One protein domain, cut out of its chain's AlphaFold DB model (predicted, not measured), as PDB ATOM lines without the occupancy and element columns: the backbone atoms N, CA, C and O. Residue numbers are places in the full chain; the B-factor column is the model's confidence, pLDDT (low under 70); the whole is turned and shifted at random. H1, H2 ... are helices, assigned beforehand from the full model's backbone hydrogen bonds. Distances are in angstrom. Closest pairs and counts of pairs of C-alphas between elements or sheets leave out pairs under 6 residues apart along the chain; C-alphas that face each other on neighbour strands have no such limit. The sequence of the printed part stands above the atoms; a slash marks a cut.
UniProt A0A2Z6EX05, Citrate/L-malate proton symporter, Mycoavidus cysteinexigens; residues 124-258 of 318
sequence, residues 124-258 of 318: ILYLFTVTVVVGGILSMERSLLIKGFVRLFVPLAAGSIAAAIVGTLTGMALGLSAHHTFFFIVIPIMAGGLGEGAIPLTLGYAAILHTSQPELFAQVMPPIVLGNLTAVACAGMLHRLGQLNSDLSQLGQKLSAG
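What this domain is: This is residues 124 to 258 of the 318 residues of the protein "Citrate/L-malate proton symporter" of Mycoavidus cysteinexigens (UniProt A0A2Z6EX05). Two long helices, H2 and H5, make the sides of an open frame; H3 bridges them near one end, where H4 packs on H3 and H5. Toward the other end the frame is hollow: H1 stands off the first end of H2 as a V, and H6 makes a corner with the last end of H5. The printed part has 135 residues with six named helices, H1 to H6 in chain order, and no named strand: all helix. It is loose, with a radius of gyration of the C-alphas of 18.1 A and spans of 51 by 37 by 25 A.

How they stand to each other: Start at H2, residues 142 to 173, with a kink of 38 degrees near residue 149. Its residues 160 to 172 touch H3, residues 178 to 190, in a hairpin; the closest C-alphas, Thr 168 and Phe 182, are 5.6 A apart. From H3, residues 184 to 189 touch H5, residues 213 to 244, at a steep tilt of 63 degrees; the closest C-alphas, Ile 189 and Ile 224, are 4.8 A apart. H2 and H5 are apart. H4, residues 194 to 209, forms a hairpin with H5, closest at the C-alphas of Ala 206 and Gln 213, 5.2 A. H1, residues 124 to 139, is close to H2 but not clearly touching, with the C-alphas of Ile 137 and Leu 145 closest at 7.9 A. H6, residues 246 to 257, and H5 only just touch, with 3 pairs of C-alphas within 8 A, and only at the corner; the closest are Gly 242 and Ser 249, 5.0 A. Each O i to N i+4 pair is within hydrogen-bond range in H1 and H6, against 25 of 28 in H2, 6 of 9 in H3, 9 of 12 in H4 and 26 of 28 in H5.

Where its parts are: Find C-alpha 142 at (217.666, 123.014, 112.869); from there H2 runs 45.7 A to C-alpha 173. H5 runs 45.8 A from C-alpha 213 at (189.516, 143.781, 90.428). H1 begins at C-alpha 124, (212.854, 135.909, 87.879), and spans 21.9 A; H4 spans 20.4 A.

The domain as a whole: Look for the farthest C-alphas at His 210 and Ser 246, 53.3 A apart. The printed part has no cut, and its five links are tight. Confidence is under 70 in 20 residues, among them 246 to 258.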
ATOM      1  N   ILE A 124     211.613 135.988  87.089       79.25
ATOM      2  CA  ILE A 124     212.854 135.909  87.879       79.25
ATOM      3  C   ILE A 124     212.605 136.267  89.344       79.25
ATOM      4  O   ILE A 124     213.312 135.753  90.205       79.25
ATOM      5  N   LEU A 125     211.571 137.065  89.654       80.75
ATOM      6  CA  LEU A 125     211.194 137.411  91.034       80.75
ATOM      7  C   LEU A 125     210.939 136.163  91.842       80.75
ATOM      8  O   LEU A 125     211.395 136.057  92.974       80.75
ATOM      9  N   TYR A 126     210.191 135.237  91.247       78.06
ATOM     10  CA  TYR A 126     209.775 134.018  91.907       78.06
ATOM     11  C   TYR A 126     210.976 133.120  92.157       78.06
ATOM     12  O   TYR A 126     211.144 132.629  93.272       78.06
ATOM     13  N   LEU A 127     211.850 132.975  91.156       81.06
ATOM     14  CA  LEU A 127     213.101 132.238  91.302       81.06
ATOM     15  C   LEU A 127     213.973 132.852  92.409       81.06
ATOM     16  O   LEU A 127     214.383 132.153  93.330       81.06
ATOM     17  N   PHE A 128     214.198 134.168  92.360       84.31
ATOM     18  CA  PHE A 128     215.007 134.902  93.331       84.31
ATOM     19  C   PHE A 128     214.438 134.800  94.751       84.31
ATOM     20  O   PHE A 128     215.169 134.487  95.691       84.31
ATOM     21  N   THR A 129     213.129 134.996  94.909       84.00
ATOM     22  CA  THR A 129     212.442 134.913  96.205       84.00
ATOM     23  C   THR A 129     212.566 133.511  96.794       84.00
ATOM     24  O   THR A 129     212.904 133.373  97.968       84.00
ATOM     25  N   VAL A 130     212.375 132.460  95.988       84.12
ATOM     26  CA  VAL A 130     212.532 131.074  96.453       84.12
ATOM     27  C   VAL A 130     213.977 130.796  96.849       84.12
ATOM     28  O   VAL A 130     214.204 130.247  97.924       84.12
ATOM     29  N   THR A 131     214.960 131.210  96.049       84.06
ATOM     30  CA  THR A 131     216.376 131.028  96.393       84.06
ATOM     31  C   THR A 131     216.743 131.737  97.698       84.06
ATOM     32  O   THR A 131     217.427 131.140  98.529       84.06
ATOM     33  N   VAL A 132     216.265 132.964  97.926       86.00
ATOM     34  CA  VAL A 132     216.518 133.705  99.173       86.00
ATOM     35  C   VAL A 132     215.841 133.037 100.372       86.00
ATOM     36  O   VAL A 132     216.476 132.877 101.414       86.00
ATOM     37  N   VAL A 133     214.586 132.600 100.236       84.00
ATOM     38  CA  VAL A 133     213.853 131.921 101.319       84.00
ATOM     39  C   VAL A 133     214.496 130.575 101.656       84.00
ATOM     40  O   VAL A 133     214.783 130.305 102.821       84.00
ATOM     41  N   VAL A 134     214.780 129.745 100.650       84.81
ATOM     42  CA  VAL A 134     215.428 128.437 100.828       84.81
ATOM     43  C   VAL A 134     216.837 128.612 101.391       84.81
ATOM     44  O   VAL A 134     217.193 127.937 102.355       84.81
ATOM     45  N   GLY A 135     217.613 129.559 100.860       82.19
ATOM     46  CA  GLY A 135     218.936 129.900 101.381       82.19
ATOM     47  C   GLY A 135     218.891 130.344 102.845       82.19
ATOM     48  O   GLY A 135     219.695 129.878 103.650       82.19
ATOM     49  N   GLY A 136     217.908 131.167 103.221       79.56
ATOM     50  CA  GLY A 136     217.684 131.583 104.606       79.56
ATOM     51  C   GLY A 136     217.342 130.416 105.536       79.56
ATOM     52  O   GLY A 136     217.916 130.314 106.619       79.56
ATOM     53  N   ILE A 137     216.470 129.501 105.101       80.19
ATOM     54  CA  ILE A 137     216.090 128.311 105.881       80.19
ATOM     55  C   ILE A 137     217.288 127.371 106.068       80.19
ATOM     56  O   ILE A 137     217.528 126.909 107.182       80.19
ATOM     57  N   LEU A 138     218.055 127.099 105.006       76.31
ATOM     58  CA  LEU A 138     219.229 126.218 105.070       76.31
ATOM     59  C   LEU A 138     220.373 126.826 105.893       76.31
ATOM     60  O   LEU A 138     221.156 126.083 106.483       76.31
ATOM     61  N   SER A 139     220.465 128.158 105.952       73.25
ATOM     62  CA  SER A 139     221.478 128.861 106.744       73.25
ATOM     63  C   SER A 139     221.198 128.844 108.253       73.25
ATOM     64  O   SER A 139     222.095 129.185 109.027       73.25
ATOM     65  N   MET A 140     219.987 128.481 108.697       69.94
ATOM     66  CA  MET A 140     219.634 128.428 110.120       69.94
ATOM     67  C   MET A 140     219.848 127.032 110.719       69.94
ATOM     68  O   MET A 140     219.580 126.002 110.103       69.94
ATOM     69  N   GLU A 141     220.293 126.987 111.978       73.94
ATOM     70  CA  GLU A 141     220.439 125.733 112.720       73.94
ATOM     71  C   GLU A 141     219.064 125.063 112.947       73.94
ATOM     72  O   GLU A 141     218.077 125.721 113.279       73.94
ATOM     73  N   ARG A 142     218.962 123.734 112.801       68.56
ATOM     74  CA  ARG A 142     217.666 123.014 112.869       68.56
ATOM     75  C   ARG A 142     216.956 123.163 114.224       68.56
ATOM     76  O   ARG A 142     215.729 123.210 114.285       68.56
ATOM     77  N   SER A 143     217.726 123.264 115.308       66.31
ATOM     78  CA  SER A 143     217.248 123.502 116.680       66.31
ATOM     79  C   SER A 143     216.576 124.873 116.832       66.31
ATOM     80  O   SER A 143     215.584 125.014 117.553       66.31
ATOM     81  N   LEU A 144     217.087 125.870 116.110       64.69
ATOM     82  CA  LEU A 144     216.528 127.211 116.016       64.69
ATOM     83  C   LEU A 144     215.294 127.248 115.139       64.69
ATOM     84  O   LEU A 144     214.403 128.021 115.441       64.69
ATOM     85  N   LEU A 145     215.203 126.436 114.089       67.50
ATOM     86  CA  LEU A 145     214.019 126.432 113.231       67.50
ATOM     87  C   LEU A 145     212.769 125.993 114.017       67.50
ATOM     88  O   LEU A 145     211.734 126.657 113.980       67.50
ATOM     89  N   ILE A 146     212.896 124.926 114.814       71.00
ATOM     90  CA  ILE A 146     211.788 124.363 115.605       71.00
ATOM     91  C   ILE A 146     211.419 125.280 116.783       71.00
ATOM     92  O   ILE A 146     210.242 125.552 117.019       71.00
ATOM     93  N   LYS A 147     212.410 125.810 117.514       69.44
ATOM     94  CA  LYS A 147     212.170 126.725 118.651       69.44
ATOM     95  C   LYS A 147     211.872 128.164 118.205       69.44
ATOM     96  O   LYS A 147     211.269 128.944 118.943       69.44
ATOM     97  N   GLY A 148     212.316 128.513 117.007       67.12
ATOM     98  CA  GLY A 148     212.214 129.825 116.382       67.12
ATOM     99  C   GLY A 148     210.856 130.077 115.761       67.12
ATOM    100  O   GLY A 148     210.441 131.227 115.759       67.12
ATOM    101  N   PHE A 149     210.119 129.044 115.336       70.19
ATOM    102  CA  PHE A 149     208.781 129.234 114.771       70.19
ATOM    103  C   PHE A 149     207.852 129.999 115.728       70.19
ATOM    104  O   PHE A 149     207.321 131.043 115.364       70.19
ATOM    105  N   VAL A 150     207.745 129.568 116.992       74.75
ATOM    106  CA  VAL A 150     206.935 130.277 118.003       74.75
ATOM    107  C   VAL A 150     207.524 131.656 118.321       74.75
ATOM    108  O   VAL A 150     206.792 132.635 118.438       74.75
ATOM    109  N   ARG A 151     208.855 131.769 118.415       72.94
ATOM    110  CA  ARG A 151     209.537 133.043 118.708       72.94
ATOM    111  C   ARG A 151     209.473 134.068 117.577       72.94
ATOM    112  O   ARG A 151     209.644 135.245 117.866       72.94
ATOM    113  N   LEU A 152     209.249 133.645 116.337       78.62
ATOM    114  CA  LEU A 152     209.053 134.512 115.177       78.62
ATOM    115  C   LEU A 152     207.568 134.834 114.993       78.62
ATOM    116  O   LEU A 152     207.219 135.977 114.710       78.62
ATOM    117  N   PHE A 153     206.691 133.860 115.241       83.50
ATOM    118  CA  PHE A 153     205.247 134.046 115.148       83.50
ATOM    119  C   PHE A 153     204.718 135.060 116.170       83.50
ATOM    120  O   PHE A 153     203.919 135.918 115.813       83.50
ATOM    121  N   VAL A 154     205.191 135.018 117.422       86.38
ATOM    122  CA  VAL A 154     204.741 135.940 118.484       86.38
ATOM    123  C   VAL A 154     204.973 137.423 118.140       86.38
ATOM    124  O   VAL A 154     203.998 138.174 118.159       86.38
ATOM    125  N   PRO A 155     206.193 137.891 117.801       86.81
ATOM    126  CA  PRO A 155     206.413 139.291 117.440       86.81
ATOM    127  C   PRO A 155     205.735 139.668 116.120       86.81
ATOM    128  O   PRO A 155     205.288 140.805 115.987       86.81
ATOM    129  N   LEU A 156     205.599 138.735 115.173       87.81
ATOM    130  CA  LEU A 156     204.880 138.981 113.923       87.81
ATOM    131  C   LEU A 156     203.380 139.200 114.170       87.81
ATOM    132  O   LEU A 156     202.807 140.164 113.662       87.81
ATOM    133  N   ALA A 157     202.749 138.348 114.980       90.31
ATOM    134  CA  ALA A 157     201.335 138.449 115.331       90.31
ATOM    135  C   ALA A 157     201.063 139.682 116.202       90.31
ATOM    136  O   ALA A 157     200.158 140.460 115.903       90.31
ATOM    137  N   ALA A 158     201.881 139.915 117.232       92.38
ATOM    138  CA  ALA A 158     201.765 141.099 118.080       92.38
ATOM    139  C   ALA A 158     201.975 142.395 117.279       92.38
ATOM    140  O   ALA A 158     201.200 143.338 117.427       92.38
ATOM    141  N   GLY A 159     202.970 142.420 116.386       91.38
ATOM    142  CA  GLY A 159     203.212 143.534 115.472       91.38
ATOM    143  C   GLY A 159     202.047 143.762 114.512       91.38
ATOM    144  O   GLY A 159     201.642 144.902 114.313       91.38
ATOM    145  N   SER A 160     201.452 142.688 113.989       91.88
ATOM    146  CA  SER A 160     200.279 142.757 113.112       91.88
ATOM    147  C   SER A 160     199.058 143.342 113.820       91.88
ATOM    148  O   SER A 160     198.395 144.223 113.279       91.88
ATOM    149  N   ILE A 161     198.786 142.912 115.054       94.38
ATOM    150  CA  ILE A 161     197.678 143.440 115.860       94.38
ATOM    151  C   ILE A 161     197.928 144.910 116.215       94.38
ATOM    152  O   ILE A 161     197.033 145.743 116.080       94.38
ATOM    153  N   ALA A 162     199.152 145.254 116.623       94.50
ATOM    154  CA  ALA A 162     199.513 146.635 116.925       94.50
ATOM    155  C   ALA A 162     199.387 147.538 115.686       94.50
ATOM    156  O   ALA A 162     198.811 148.620 115.781       94.50
ATOM    157  N   ALA A 163     199.857 147.082 114.521       91.88
ATOM    158  CA  ALA A 163     199.726 147.800 113.255       91.88
ATOM    159  C   ALA A 163     198.256 147.973 112.844       91.88
ATOM    160  O   ALA A 163     197.866 149.065 112.437       91.88
ATOM    161  N   ALA A 164     197.430 146.937 113.025       92.75
ATOM    162  CA  ALA A 164     195.993 146.988 112.780       92.75
ATOM    163  C   ALA A 164     195.294 148.062 113.625       92.75
ATOM    164  O   ALA A 164     194.540 148.882 113.096       92.75
ATOM    165  N   ILE A 165     195.572 148.081 114.931       93.94
ATOM    166  CA  ILE A 165     194.966 149.029 115.873       93.94
ATOM    167  C   ILE A 165     195.452 150.448 115.585       93.94
ATOM    168  O   ILE A 165     194.638 151.342 115.362       93.94
ATOM    169  N   VAL A 166     196.772 150.656 115.556       94.12
ATOM    170  CA  VAL A 166     197.359 151.988 115.366       94.12
ATOM    171  C   VAL A 166     196.964 152.548 114.005       94.12
ATOM    172  O   VAL A 166     196.463 153.665 113.958       94.12
ATOM    173  N   GLY A 167     197.090 151.763 112.930       91.38
ATOM    174  CA  GLY A 167     196.741 152.181 111.572       91.38
ATOM    175  C   GLY A 167     195.280 152.613 111.447       91.38
ATOM    176  O   GLY A 167     195.004 153.702 110.935       91.38
ATOM    177  N   THR A 168     194.353 151.814 111.989       92.62
ATOM    178  CA  THR A 168     192.914 152.129 111.960       92.62
ATOM    179  C   THR A 168     192.596 153.379 112.776       92.62
ATOM    180  O   THR A 168     191.870 154.247 112.292       92.62
ATOM    181  N   LEU A 169     193.184 153.525 113.970       93.44
ATOM    182  CA  LEU A 169     192.996 154.712 114.809       93.44
ATOM    183  C   LEU A 169     193.516 155.984 114.131       93.44
ATOM    184  O   LEU A 169     192.825 157.001 114.153       93.44
ATOM    185  N   THR A 170     194.687 155.940 113.486       92.38
ATOM    186  CA  THR A 170     195.191 157.097 112.726       92.38
ATOM    187  C   THR A 170     194.302 157.457 111.539       92.38
ATOM    188  O   THR A 170     194.069 158.642 111.319       92.38
ATOM    189  N   GLY A 171     193.761 156.486 110.797       89.69
ATOM    190  CA  GLY A 171     192.834 156.798 109.701       89.69
ATOM    191  C   GLY A 171     191.505 157.373 110.191       89.69
ATOM    192  O   GLY A 171     191.006 158.335 109.610       89.69
ATOM    193  N   MET A 172     190.984 156.874 111.316       90.88
ATOM    194  CA  MET A 172     189.807 157.460 111.966       90.88
ATOM    195  C   MET A 172     190.062 158.893 112.446       90.88
ATOM    196  O   MET A 172     189.205 159.755 112.271       90.88
ATOM    197  N   ALA A 173     191.246 159.172 112.999       92.62
ATOM    198  CA  ALA A 173     191.632 160.521 113.415       92.62
ATOM    199  C   ALA A 173     191.741 161.503 112.233       92.62
ATOM    200  O   ALA A 173     191.512 162.697 112.404       92.62
ATOM    201  N   LEU A 174     192.040 161.002 111.030       90.50
ATOM    202  CA  LEU A 174     192.049 161.772 109.782       90.50
ATOM    203  C   LEU A 174     190.649 161.935 109.155       90.50
ATOM    204  O   LEU A 174     190.525 162.523 108.084       90.50
ATOM    205  N   GLY A 175     189.595 161.432 109.808       88.94
ATOM    206  CA  GLY A 175     188.210 161.547 109.346       88.94
ATOM    207  C   GLY A 175     187.767 160.459 108.366       88.94
ATOM    208  O   GLY A 175     186.689 160.571 107.782       88.94
ATOM    209  N   LEU A 176     188.557 159.396 108.176       88.25
ATOM    210  CA  LEU A 176     188.166 158.246 107.358       88.25
ATOM    211  C   LEU A 176     187.343 157.242 108.175       88.25
ATOM    212  O   LEU A 176     187.549 157.050 109.372       88.25
ATOM    213  N   SER A 177     186.428 156.534 107.511       90.88
ATOM    214  CA  SER A 177     185.685 155.444 108.151       90.88
ATOM    215  C   SER A 177     186.630 154.314 108.576       90.88
ATOM    216  O   SER A 177     187.549 153.944 107.834       90.88
ATOM    217  N   ALA A 178     186.377 153.726 109.749       87.38
ATOM    218  CA  ALA A 178     187.153 152.607 110.288       87.38
ATOM    219  C   ALA A 178     187.207 151.427 109.303       87.38
ATOM    220  O   ALA A 178     188.270 150.856 109.071       87.38
ATOM    221  N   HIS A 179     186.075 151.121 108.660       87.06
ATOM    222  CA  HIS A 179     185.980 150.058 107.661       87.06
ATOM    223  C   HIS A 179     186.866 150.354 106.446       87.06
ATOM    224  O   HIS A 179     187.641 149.509 106.009       87.06
ATOM    225  N   HIS A 180     186.792 151.578 105.917       87.50
ATOM    226  CA  HIS A 180     187.571 151.944 104.740       87.50
ATOM    227  C   HIS A 180     189.079 151.896 105.027       87.50
ATOM    228  O   HIS A 180     189.843 151.293 104.276       87.50
ATOM    229  N   THR A 181     189.492 152.456 106.164       89.19
ATOM    230  CA  THR A 181     190.894 152.471 106.593       89.19
ATOM    231  C   THR A 181     191.436 151.057 106.783       89.19
ATOM    232  O   THR A 181     192.519 150.728 106.299       89.19
ATOM    233  N   PHE A 182     190.689 150.194 107.468       89.69
ATOM    234  CA  PHE A 182     191.161 148.851 107.769       89.69
ATOM    235  C   PHE A 182     191.299 147.989 106.503       89.69
ATOM    236  O   PHE A 182     192.363 147.414 106.265       89.69
ATOM    237  N   PHE A 183     190.263 147.951 105.659       87.75
ATOM    238  CA  PHE A 183     190.226 147.072 104.486       87.75
ATOM    239  C   PHE A 183     191.007 147.608 103.278       87.75
ATOM    240  O   PHE A 183     191.632 146.814 102.584       87.75
ATOM    241  N   PHE A 184     191.027 148.919 103.021       87.62
ATOM    242  CA  PHE A 184     191.656 149.473 101.808       87.62
ATOM    243  C   PHE A 184     193.040 150.089 102.036       87.62
ATOM    244  O   PHE A 184     193.741 150.368 101.066       87.62
ATOM    245  N   ILE A 185     193.464 150.277 103.290       90.00
ATOM    246  CA  ILE A 185     194.777 150.856 103.612       90.00
ATOM    247  C   ILE A 185     195.606 149.870 104.433       90.00
ATOM    248  O   ILE A 185     196.660 149.427 103.985       90.00
ATOM    249  N   VAL A 186     195.128 149.476 105.615       91.44
ATOM    250  CA  VAL A 186     195.939 148.710 106.574       91.44
ATOM    251  C   VAL A 186     196.186 147.272 106.113       91.44
ATOM    252  O   VAL A 186     197.342 146.854 106.032       91.44
ATOM    253  N   ILE A 187     195.133 146.522 105.767       90.50
ATOM    254  CA  ILE A 187     195.276 145.131 105.306       90.50
ATOM    255  C   ILE A 187     196.155 145.034 104.045       90.50
ATOM    256  O   ILE A 187     197.066 144.205 104.044       90.50
ATOM    257  N   PRO A 188     195.971 145.866 103.000       89.19
ATOM    258  CA  PRO A 188     196.810 145.795 101.808       89.19
ATOM    259  C   PRO A 188     198.291 146.080 102.086       89.19
ATOM    260  O   PRO A 188     199.148 145.385 101.544       89.19
ATOM    261  N   ILE A 189     198.610 147.033 102.973       90.56
ATOM    262  CA  ILE A 189     199.999 147.298 103.394       90.56
ATOM    263  C   ILE A 189     200.599 146.074 104.111       90.56
ATOM    264  O   ILE A 189     201.784 145.779 103.954       90.56
ATOM    265  N   MET A 190     199.788 145.324 104.859       88.81
ATOM    266  CA  MET A 190     200.213 144.123 105.586       88.81
ATOM    267  C   MET A 190     200.229 142.842 104.737       88.81
ATOM    268  O   MET A 190     200.789 141.839 105.175       88.81
ATOM    269  N   ALA A 191     199.652 142.852 103.532       82.44
ATOM    270  CA  ALA A 191     199.430 141.656 102.714       82.44
ATOM    271  C   ALA A 191     200.709 141.023 102.125       82.44
ATOM    272  O   ALA A 191     200.625 140.013 101.435       82.44
ATOM    273  N   GLY A 192     201.898 141.570 102.403       71.81
ATOM    274  CA  GLY A 192     203.168 140.938 102.026       71.81
ATOM    275  C   GLY A 192     203.688 141.308 100.634       71.81
ATOM    276  O   GLY A 192     204.501 140.579 100.073       71.81
ATOM    277  N   GLY A 193     203.264 142.448 100.083       76.88
ATOM    278  CA  GLY A 193     203.832 143.026  98.861       76.88
ATOM    279  C   GLY A 193     202.845 143.160  97.701       76.88
ATOM    280  O   GLY A 193     201.699 142.715  97.760       76.88
ATOM    281  N   LEU A 194     203.314 143.809  96.632       78.81
ATOM    282  CA  LEU A 194     202.495 144.176  95.471       78.81
ATOM    283  C   LEU A 194     202.053 142.955  94.647       78.81
ATOM    284  O   LEU A 194     200.878 142.843  94.321       78.81
ATOM    285  N   GLY A 195     202.973 142.036  94.331       71.81
ATOM    286  CA  GLY A 195     202.676 140.861  93.497       71.81
ATOM    287  C   GLY A 195     201.949 139.749  94.254       71.81
ATOM    288  O   GLY A 195     200.881 139.309  93.845       71.81
ATOM    289  N   GLU A 196     202.497 139.339  95.399       74.56
ATOM    290  CA  GLU A 196     202.021 138.151  96.127       74.56
ATOM    291  C   GLU A 196     200.834 138.420  97.052       74.56
ATOM    292  O   GLU A 196     200.059 137.515  97.339       74.56
ATOM    293  N   GLY A 197     200.691 139.657  97.530       79.00
ATOM    294  CA  GLY A 197     199.665 140.034  98.496       79.00
ATOM    295  C   GLY A 197     198.482 140.744  97.857       79.00
ATOM    296  O   GLY A 197     197.336 140.310  97.973       79.00
ATOM    297  N   ALA A 198     198.755 141.849  97.163       83.19
ATOM    298  CA  ALA A 198     197.706 142.744  96.682       83.19
ATOM    299  C   ALA A 198     196.822 142.108  95.595       83.19
ATOM    300  O   ALA A 198     195.608 142.312  95.599       83.19
ATOM    301  N   ILE A 199     197.396 141.309  94.691       83.50
ATOM    302  CA  ILE A 199     196.649 140.648  93.610       83.50
ATOM    303  C   ILE A 199     195.618 139.641  94.157       83.50
ATOM    304  O   ILE A 199     194.433 139.801  93.853       83.50
ATOM    305  N   PRO A 200     195.985 138.633  94.977       83.81
ATOM    306  CA  PRO A 200     194.994 137.708  95.525       83.81
ATOM    307  C   PRO A 200     194.026 138.385  96.502       83.81
ATOM    308  O   PRO A 200     192.852 138.014  96.539       83.81
ATOM    309  N   LEU A 201     194.471 139.401  97.252       86.19
ATOM    310  CA  LEU A 201     193.595 140.165  98.144       86.19
ATOM    311  C   LEU A 201     192.496 140.897  97.360       86.19
ATOM    312  O   LEU A 201     191.316 140.774  97.685       86.19
ATOM    313  N   THR A 202     192.872 141.620  96.304       85.81
ATOM    314  CA  THR A 202     191.918 142.354  95.455       85.81
ATOM    315  C   THR A 202     191.016 141.416  94.663       85.81
ATOM    316  O   THR A 202     189.844 141.735  94.481       85.81
ATOM    317  N   LEU A 203     191.502 140.235  94.266       84.94
ATOM    318  CA  LEU A 203     190.668 139.185  93.672       84.94
ATOM    319  C   LEU A 203     189.614 138.670  94.668       84.94
ATOM    320  O   LEU A 203     188.446 138.518  94.311       84.94
ATOM    321  N   GLY A 204     190.007 138.446  95.925       85.56
ATOM    322  CA  GLY A 204     189.083 138.066  96.995       85.56
ATOM    323  C   GLY A 204     188.046 139.153  97.284       85.56
ATOM    324  O   GLY A 204     186.861 138.858  97.424       85.56
ATOM    325  N   TYR A 205     188.464 140.420  97.310       86.50
ATOM    326  CA  TYR A 205     187.556 141.549  97.513       86.50
ATOM    327  C   TYR A 205     186.603 141.734  96.337       86.50
ATOM    328  O   TYR A 205     185.411 141.912  96.563       86.50
ATOM    329  N   ALA A 206     187.079 141.610  95.099       86.44
ATOM    330  CA  ALA A 206     186.241 141.677  93.904       86.44
ATOM    331  C   ALA A 206     185.112 140.630  93.933       86.44
ATOM    332  O   ALA A 206     183.971 140.942  93.593       86.44
ATOM    333  N   ALA A 207     185.399 139.416  94.417       84.44
ATOM    334  CA  ALA A 207     184.402 138.351  94.550       84.44
ATOM    335  C   ALA A 207     183.311 138.650  95.599       84.44
ATOM    336  O   ALA A 207     182.183 138.182  95.453       84.44
ATOM    337  N   ILE A 208     183.633 139.416  96.648       86.19
ATOM    338  CA  ILE A 208     182.715 139.734  97.757       86.19
ATOM    339  C   ILE A 208     181.959 141.047  97.500       86.19
ATOM    340  O   ILE A 208     180.755 141.124  97.728       86.19
ATOM    341  N   LEU A 209     182.665 142.075  97.030       83.25
ATOM    342  CA  LEU A 209     182.151 143.429  96.791       83.25
ATOM    343  C   LEU A 209     181.518 143.594  95.402       83.25
ATOM    344  O   LEU A 209     181.030 144.678  95.092       83.25
ATOM    345  N   HIS A 210     181.547 142.556  94.554       79.38
ATOM    346  CA  HIS A 210     181.029 142.581  93.179       79.38
ATOM    347  C   HIS A 210     181.564 143.759  92.339       79.38
ATOM    348  O   HIS A 210     180.895 144.258  91.438       79.38
ATOM    349  N   THR A 211     182.780 144.210  92.652       80.06
ATOM    350  CA  THR A 211     183.475 145.327  91.998       80.06
ATOM    351  C   THR A 211     184.601 144.786  91.124       80.06
ATOM    352  O   THR A 211     185.102 143.683  91.355       80.06
ATOM    353  N   SER A 212     185.014 145.545  90.110       85.44
ATOM    354  CA  SER A 212     186.112 145.133  89.241       85.44
ATOM    355  C   SER A 212     187.440 145.053  90.021       85.44
ATOM    356  O   SER A 212     187.815 145.961  90.762       85.44
ATOM    357  N   GLN A 213     188.175 143.949  89.853       81.94
ATOM    358  CA  GLN A 213     189.516 143.781  90.428       81.94
ATOM    359  C   GLN A 213     190.487 144.933  90.087       81.94
ATOM    360  O   GLN A 213     191.172 145.388  91.006       81.94
ATOM    361  N   PRO A 214     190.590 145.422  88.830       85.69
ATOM    362  CA  PRO A 214     191.556 146.471  88.496       85.69
ATOM    363  C   PRO A 214     191.268 147.801  89.199       85.69
ATOM    364  O   PRO A 214     192.206 148.506  89.561       85.69
ATOM    365  N   GLU A 215     190.001 148.129  89.447       86.88
ATOM    366  CA  GLU A 215     189.614 149.352  90.156       86.88
ATOM    367  C   GLU A 215     190.014 149.296  91.635       86.88
ATOM    368  O   GLU A 215     190.640 150.223  92.152       86.88
ATOM    369  N   LEU A 216     189.773 148.155  92.291       86.88
ATOM    370  CA  LEU A 216     190.248 147.920  93.656       86.88
ATOM    371  C   LEU A 216     191.777 147.923  93.737       86.88
ATOM    372  O   LEU A 216     192.348 148.475  94.677       86.88
ATOM    373  N   PHE A 217     192.450 147.335  92.747       88.06
ATOM    374  CA  PHE A 217     193.908 147.313  92.677       88.06
ATOM    375  C   PHE A 217     194.503 148.717  92.522       88.06
ATOM    376  O   PHE A 217     195.439 149.066  93.244       88.06
ATOM    377  N   ALA A 218     193.926 149.545  91.648       88.75
ATOM    378  CA  ALA A 218     194.338 150.935  91.467       88.75
ATOM    379  C   ALA A 218     194.177 151.757  92.756       88.75
ATOM    380  O   ALA A 218     195.016 152.605  93.056       88.75
ATOM    381  N   GLN A 219     193.142 151.471  93.549       89.38
ATOM    382  CA  GLN A 219     192.901 152.151  94.817       89.38
ATOM    383  C   GLN A 219     193.904 151.763  95.915       89.38
ATOM    384  O   GLN A 219     194.353 152.628  96.669       89.38
ATOM    385  N   VAL A 220     194.275 150.482  96.022       89.81
ATOM    386  CA  VAL A 220     195.179 150.005  97.090       89.81
ATOM    387  C   VAL A 220     196.664 150.181  96.755       89.81
ATOM    388  O   VAL A 220     197.499 150.160  97.660       89.81
ATOM    389  N   MET A 221     197.019 150.380  95.481       90.50
ATOM    390  CA  MET A 221     198.417 150.494  95.042       90.50
ATOM    391  C   MET A 221     199.185 151.652  95.706       90.50
ATOM    392  O   MET A 221     200.263 151.397  96.257       90.50
ATOM    393  N   PRO A 222     198.679 152.905  95.697       90.50
ATOM    394  CA  PRO A 222     199.417 154.032  96.265       90.50
ATOM    395  C   PRO A 222     199.707 153.877  97.770       90.50
ATOM    396  O   PRO A 222     200.865 154.064  98.161       90.50
ATOM    397  N   PRO A 223     198.737 153.462  98.617       90.31
ATOM    398  CA  PRO A 223     199.004 153.151 100.021       90.31
ATOM    399  C   PRO A 223     200.087 152.087 100.233       90.31
ATOM    400  O   PRO A 223     200.945 152.264 101.099       90.31
ATOM    401  N   ILE A 224     200.093 151.005  99.443       91.56
ATOM    402  CA  ILE A 224     201.079 149.916  99.576       91.56
ATOM    403  C   ILE A 224     202.494 150.409  99.269       91.56
ATOM    404  O   ILE A 224     203.426 150.125 100.025       91.56
ATOM    405  N   VAL A 225     202.670 151.153  98.172       89.69
ATOM    406  CA  VAL A 225     203.988 151.680  97.786       89.69
ATOM    407  C   VAL A 225     204.518 152.633  98.851       89.69
ATOM    408  O   VAL A 225     205.666 152.495  99.281       89.69
ATOM    409  N   LEU A 226     203.677 153.555  99.325       90.56
ATOM    410  CA  LEU A 226     204.065 154.512 100.360       90.56
ATOM    411  C   LEU A 226     204.356 153.819 101.701       90.56
ATOM    412  O   LEU A 226     205.317 154.176 102.390       90.56
ATOM    413  N   GLY A 227     203.568 152.801 102.053       91.19
ATOM    414  CA  GLY A 227     203.776 151.973 103.239       91.19
ATOM    415  C   GLY A 227     205.117 151.241 103.202       91.19
ATOM    416  O   GLY A 227     205.892 151.338 104.154       91.19
ATOM    417  N   ASN A 228     205.447 150.592 102.082       90.38
ATOM    418  CA  ASN A 228     206.729 149.907 101.896       90.38
ATOM    419  C   ASN A 228     207.917 150.877 101.947       90.38
ATOM    420  O   ASN A 228     208.926 150.584 102.592       90.38
ATOM    421  N   LEU A 229     207.791 152.052 101.325       89.62
ATOM    422  CA  LEU A 229     208.815 153.093 101.389       89.62
ATOM    423  C   LEU A 229     209.040 153.543 102.841       89.62
ATOM    424  O   LEU A 229     210.168 153.573 103.331       89.62
ATOM    425  N   THR A 230     207.960 153.808 103.571       90.50
ATOM    426  CA  THR A 230     208.031 154.208 104.983       90.50
ATOM    427  C   THR A 230     208.630 153.097 105.850       90.50
ATOM    428  O   THR A 230     209.452 153.375 106.720       90.50
ATOM    429  N   ALA A 231     208.302 151.830 105.586       90.69
ATOM    430  CA  ALA A 231     208.866 150.690 106.303       90.69
ATOM    431  C   ALA A 231     210.389 150.590 106.126       90.69
ATOM    432  O   ALA A 231     211.109 150.399 107.108       90.69
ATOM    433  N   VAL A 232     210.897 150.792 104.905       89.19
ATOM    434  CA  VAL A 232     212.345 150.828 104.635       89.19
ATOM    435  C   VAL A 232     213.013 152.000 105.369       89.19
ATOM    436  O   VAL A 232     214.072 151.814 105.974       89.19
ATOM    437  N   ALA A 233     212.380 153.178 105.398       89.62
ATOM    438  CA  ALA A 233     212.889 154.344 106.126       89.62
ATOM    439  C   ALA A 233     212.976 154.068 107.634       89.62
ATOM    440  O   ALA A 233     214.012 154.310 108.261       89.62
ATOM    441  N   CYS A 234     211.907 153.508 108.204       90.25
ATOM    442  CA  CYS A 234     211.838 153.112 109.606       90.25
ATOM    443  C   CYS A 234     212.882 152.042 109.944       90.25
ATOM    444  O   CYS A 234     213.543 152.150 110.977       90.25
ATOM    445  N   ALA A 235     213.095 151.050 109.074       88.88
ATOM    446  CA  ALA A 235     214.127 150.032 109.257       88.88
ATOM    447  C   ALA A 235     215.539 150.644 109.265       88.88
ATOM    448  O   ALA A 235     216.350 150.312 110.133       88.88
ATOM    449  N   GLY A 236     215.822 151.587 108.358       86.56
ATOM    450  CA  GLY A 236     217.082 152.335 108.340       86.56
ATOM    451  C   GLY A 236     217.298 153.163 109.611       86.56
ATOM    452  O   GLY A 236     218.371 153.110 110.221       86.56
ATOM    453  N   MET A 237     216.256 153.861 110.070       86.38
ATOM    454  CA  MET A 237     216.301 154.642 111.308       86.38
ATOM    455  C   MET A 237     216.496 153.750 112.541       86.38
ATOM    456  O   MET A 237     217.316 154.068 113.404       86.38
ATOM    457  N   LEU A 238     215.802 152.612 112.614       86.44
ATOM    458  CA  LEU A 238     215.947 151.646 113.702       86.44
ATOM    459  C   LEU A 238     217.350 151.027 113.718       86.44
ATOM    460  O   LEU A 238     217.945 150.893 114.787       86.44
ATOM    461  N   HIS A 239     217.918 150.723 112.547       83.56
ATOM    462  CA  HIS A 239     219.299 150.253 112.433       83.56
ATOM    463  C   HIS A 239     220.292 151.276 113.001       83.56
ATOM    464  O   HIS A 239     221.192 150.918 113.762       83.56
ATOM    465  N   ARG A 240     220.094 152.566 112.708       80.31
ATOM    466  CA  ARG A 240     220.908 153.649 113.277       80.31
ATOM    467  C   ARG A 240     220.735 153.770 114.792       80.31
ATOM    468  O   ARG A 240     221.728 153.917 115.499       80.31
ATOM    469  N   LEU A 241     219.503 153.705 115.295       82.88
ATOM    470  CA  LEU A 241     219.235 153.727 116.737       82.88
ATOM    471  C   LEU A 241     219.897 152.541 117.451       82.88
ATOM    472  O   LEU A 241     220.444 152.720 118.538       82.88
ATOM    473  N   GLY A 242     219.925 151.364 116.819       79.81
ATOM    474  CA  GLY A 242     220.661 150.199 117.309       79.81
ATOM    475  C   GLY A 242     222.166 150.455 117.410       79.81
ATOM    476  O   GLY A 242     222.766 150.159 118.436       79.81
ATOM    477  N   GLN A 243     222.780 151.075 116.400       76.00
ATOM    478  CA  GLN A 243     224.213 151.407 116.441       76.00
ATOM    479  C   GLN A 243     224.569 152.439 117.521       76.00
ATOM    480  O   GLN A 243     225.666 152.391 118.072       76.00
ATOM    481  N   LEU A 244     223.664 153.378 117.809       74.12
ATOM    482  CA  LEU A 244     223.876 154.414 118.824       74.12
ATOM    483  C   LEU A 244     223.700 153.873 120.250       74.12
ATOM    484  O   LEU A 244     224.431 154.279 121.151       74.12
ATOM    485  N   ASN A 245     222.765 152.942 120.446       75.88
ATOM    486  CA  ASN A 245     222.495 152.313 121.735       75.88
ATOM    487  C   ASN A 245     223.102 150.908 121.772       75.88
ATOM    488  O   ASN A 245     222.435 149.914 121.462       75.88
ATOM    489  N   SER A 246     224.363 150.828 122.208       60.72
ATOM    490  CA  SER A 246     225.113 149.571 122.318       60.72
ATOM    491  C   SER A 246     224.374 148.496 123.117       60.72
ATOM    492  O   SER A 246     224.488 147.327 122.771       60.72
ATOM    493  N   ASP A 247     223.565 148.864 124.115       67.69
ATOM    494  CA  ASP A 247     222.808 147.908 124.937       67.69
ATOM    495  C   ASP A 247     221.660 147.227 124.167       67.69
ATOM    496  O   ASP A 247     221.443 146.024 124.308       67.69
ATOM    497  N   LEU A 248     220.968 147.957 123.281       60.84
ATOM    498  CA  LEU A 248     219.910 147.405 122.419       60.84
ATOM    499  C   LEU A 248     220.506 146.548 121.293       60.84
ATOM    500  O   LEU A 248     219.994 145.465 120.997       60.84
ATOM    501  N   SER A 249     221.624 146.989 120.704       60.44
ATOM    502  CA  SER A 249     222.349 146.198 119.701       60.44
ATOM    503  C   SER A 249     222.986 144.945 120.302       60.44
ATOM    504  O   SER A 249     222.974 143.897 119.660       60.44
ATOM    505  N   GLN A 250     223.502 145.009 121.533       52.62
ATOM    506  CA  GLN A 250     224.027 143.838 122.237       52.62
ATOM    507  C   GLN A 250     222.920 142.870 122.654       52.62
ATOM    508  O   GLN A 250     223.162 141.667 122.645       52.62
ATOM    509  N   LEU A 251     221.710 143.336 122.979       58.94
ATOM    510  CA  LEU A 251     220.568 142.448 123.224       58.94
ATOM    511  C   LEU A 251     220.160 141.706 121.937       58.94
ATOM    512  O   LEU A 251     219.989 140.487 121.964       58.94
ATOM    513  N   GLY A 252     220.105 142.412 120.801       55.72
ATOM    514  CA  GLY A 252     219.854 141.811 119.484       55.72
ATOM    515  C   GLY A 252     220.953 140.833 119.056       55.72
ATOM    516  O   GLY A 252     220.665 139.716 118.624       55.72
ATOM    517  N   GLN A 253     222.220 141.200 119.265       54.34
ATOM    518  CA  GLN A 253     223.348 140.301 119.040       54.34
ATOM    519  C   GLN A 253     223.377 139.144 120.030       54.34
ATOM    520  O   GLN A 253     223.756 138.073 119.613       54.34
ATOM    521  N   LYS A 254     222.950 139.260 121.290       49.47
ATOM    522  CA  LYS A 254     222.884 138.111 122.218       49.47
ATOM    523  C   LYS A 254     221.767 137.131 121.848       49.47
ATOM    524  O   LYS A 254     221.973 135.923 121.954       49.47
ATOM    525  N   LEU A 255     220.639 137.629 121.337       54.62
ATOM    526  CA  LEU A 255     219.591 136.811 120.709       54.62
ATOM    527  C   LEU A 255     220.083 136.101 119.432       54.62
ATOM    528  O   LEU A 255     219.626 134.998 119.147       54.62
ATOM    529  N   SER A 256     221.032 136.694 118.698       52.53
ATOM    530  CA  SER A 256     221.594 136.148 117.448       52.53
ATOM    531  C   SER A 256     222.904 135.345 117.628       52.53
ATOM    532  O   SER A 256     223.167 134.404 116.888       52.53
ATOM    533  N   ALA A 257     223.712 135.635 118.648       46.62
ATOM    534  CA  ALA A 257     225.031 135.050 118.921       46.62
ATOM    535  C   ALA A 257     224.942 133.802 119.801       46.62
ATOM    536  O   ALA A 257     225.756 132.897 119.656       46.62
ATOM    537  N   GLY A 258     223.890 133.663 120.618       47.59
ATOM    538  CA  GLY A 258     223.499 132.347 121.138       47.59
ATOM    539  C   GLY A 258     222.998 131.391 120.040       47.59
ATOM    540  O   GLY A 258     222.579 130.280 120.351       47.59
TER     541      GLY A 258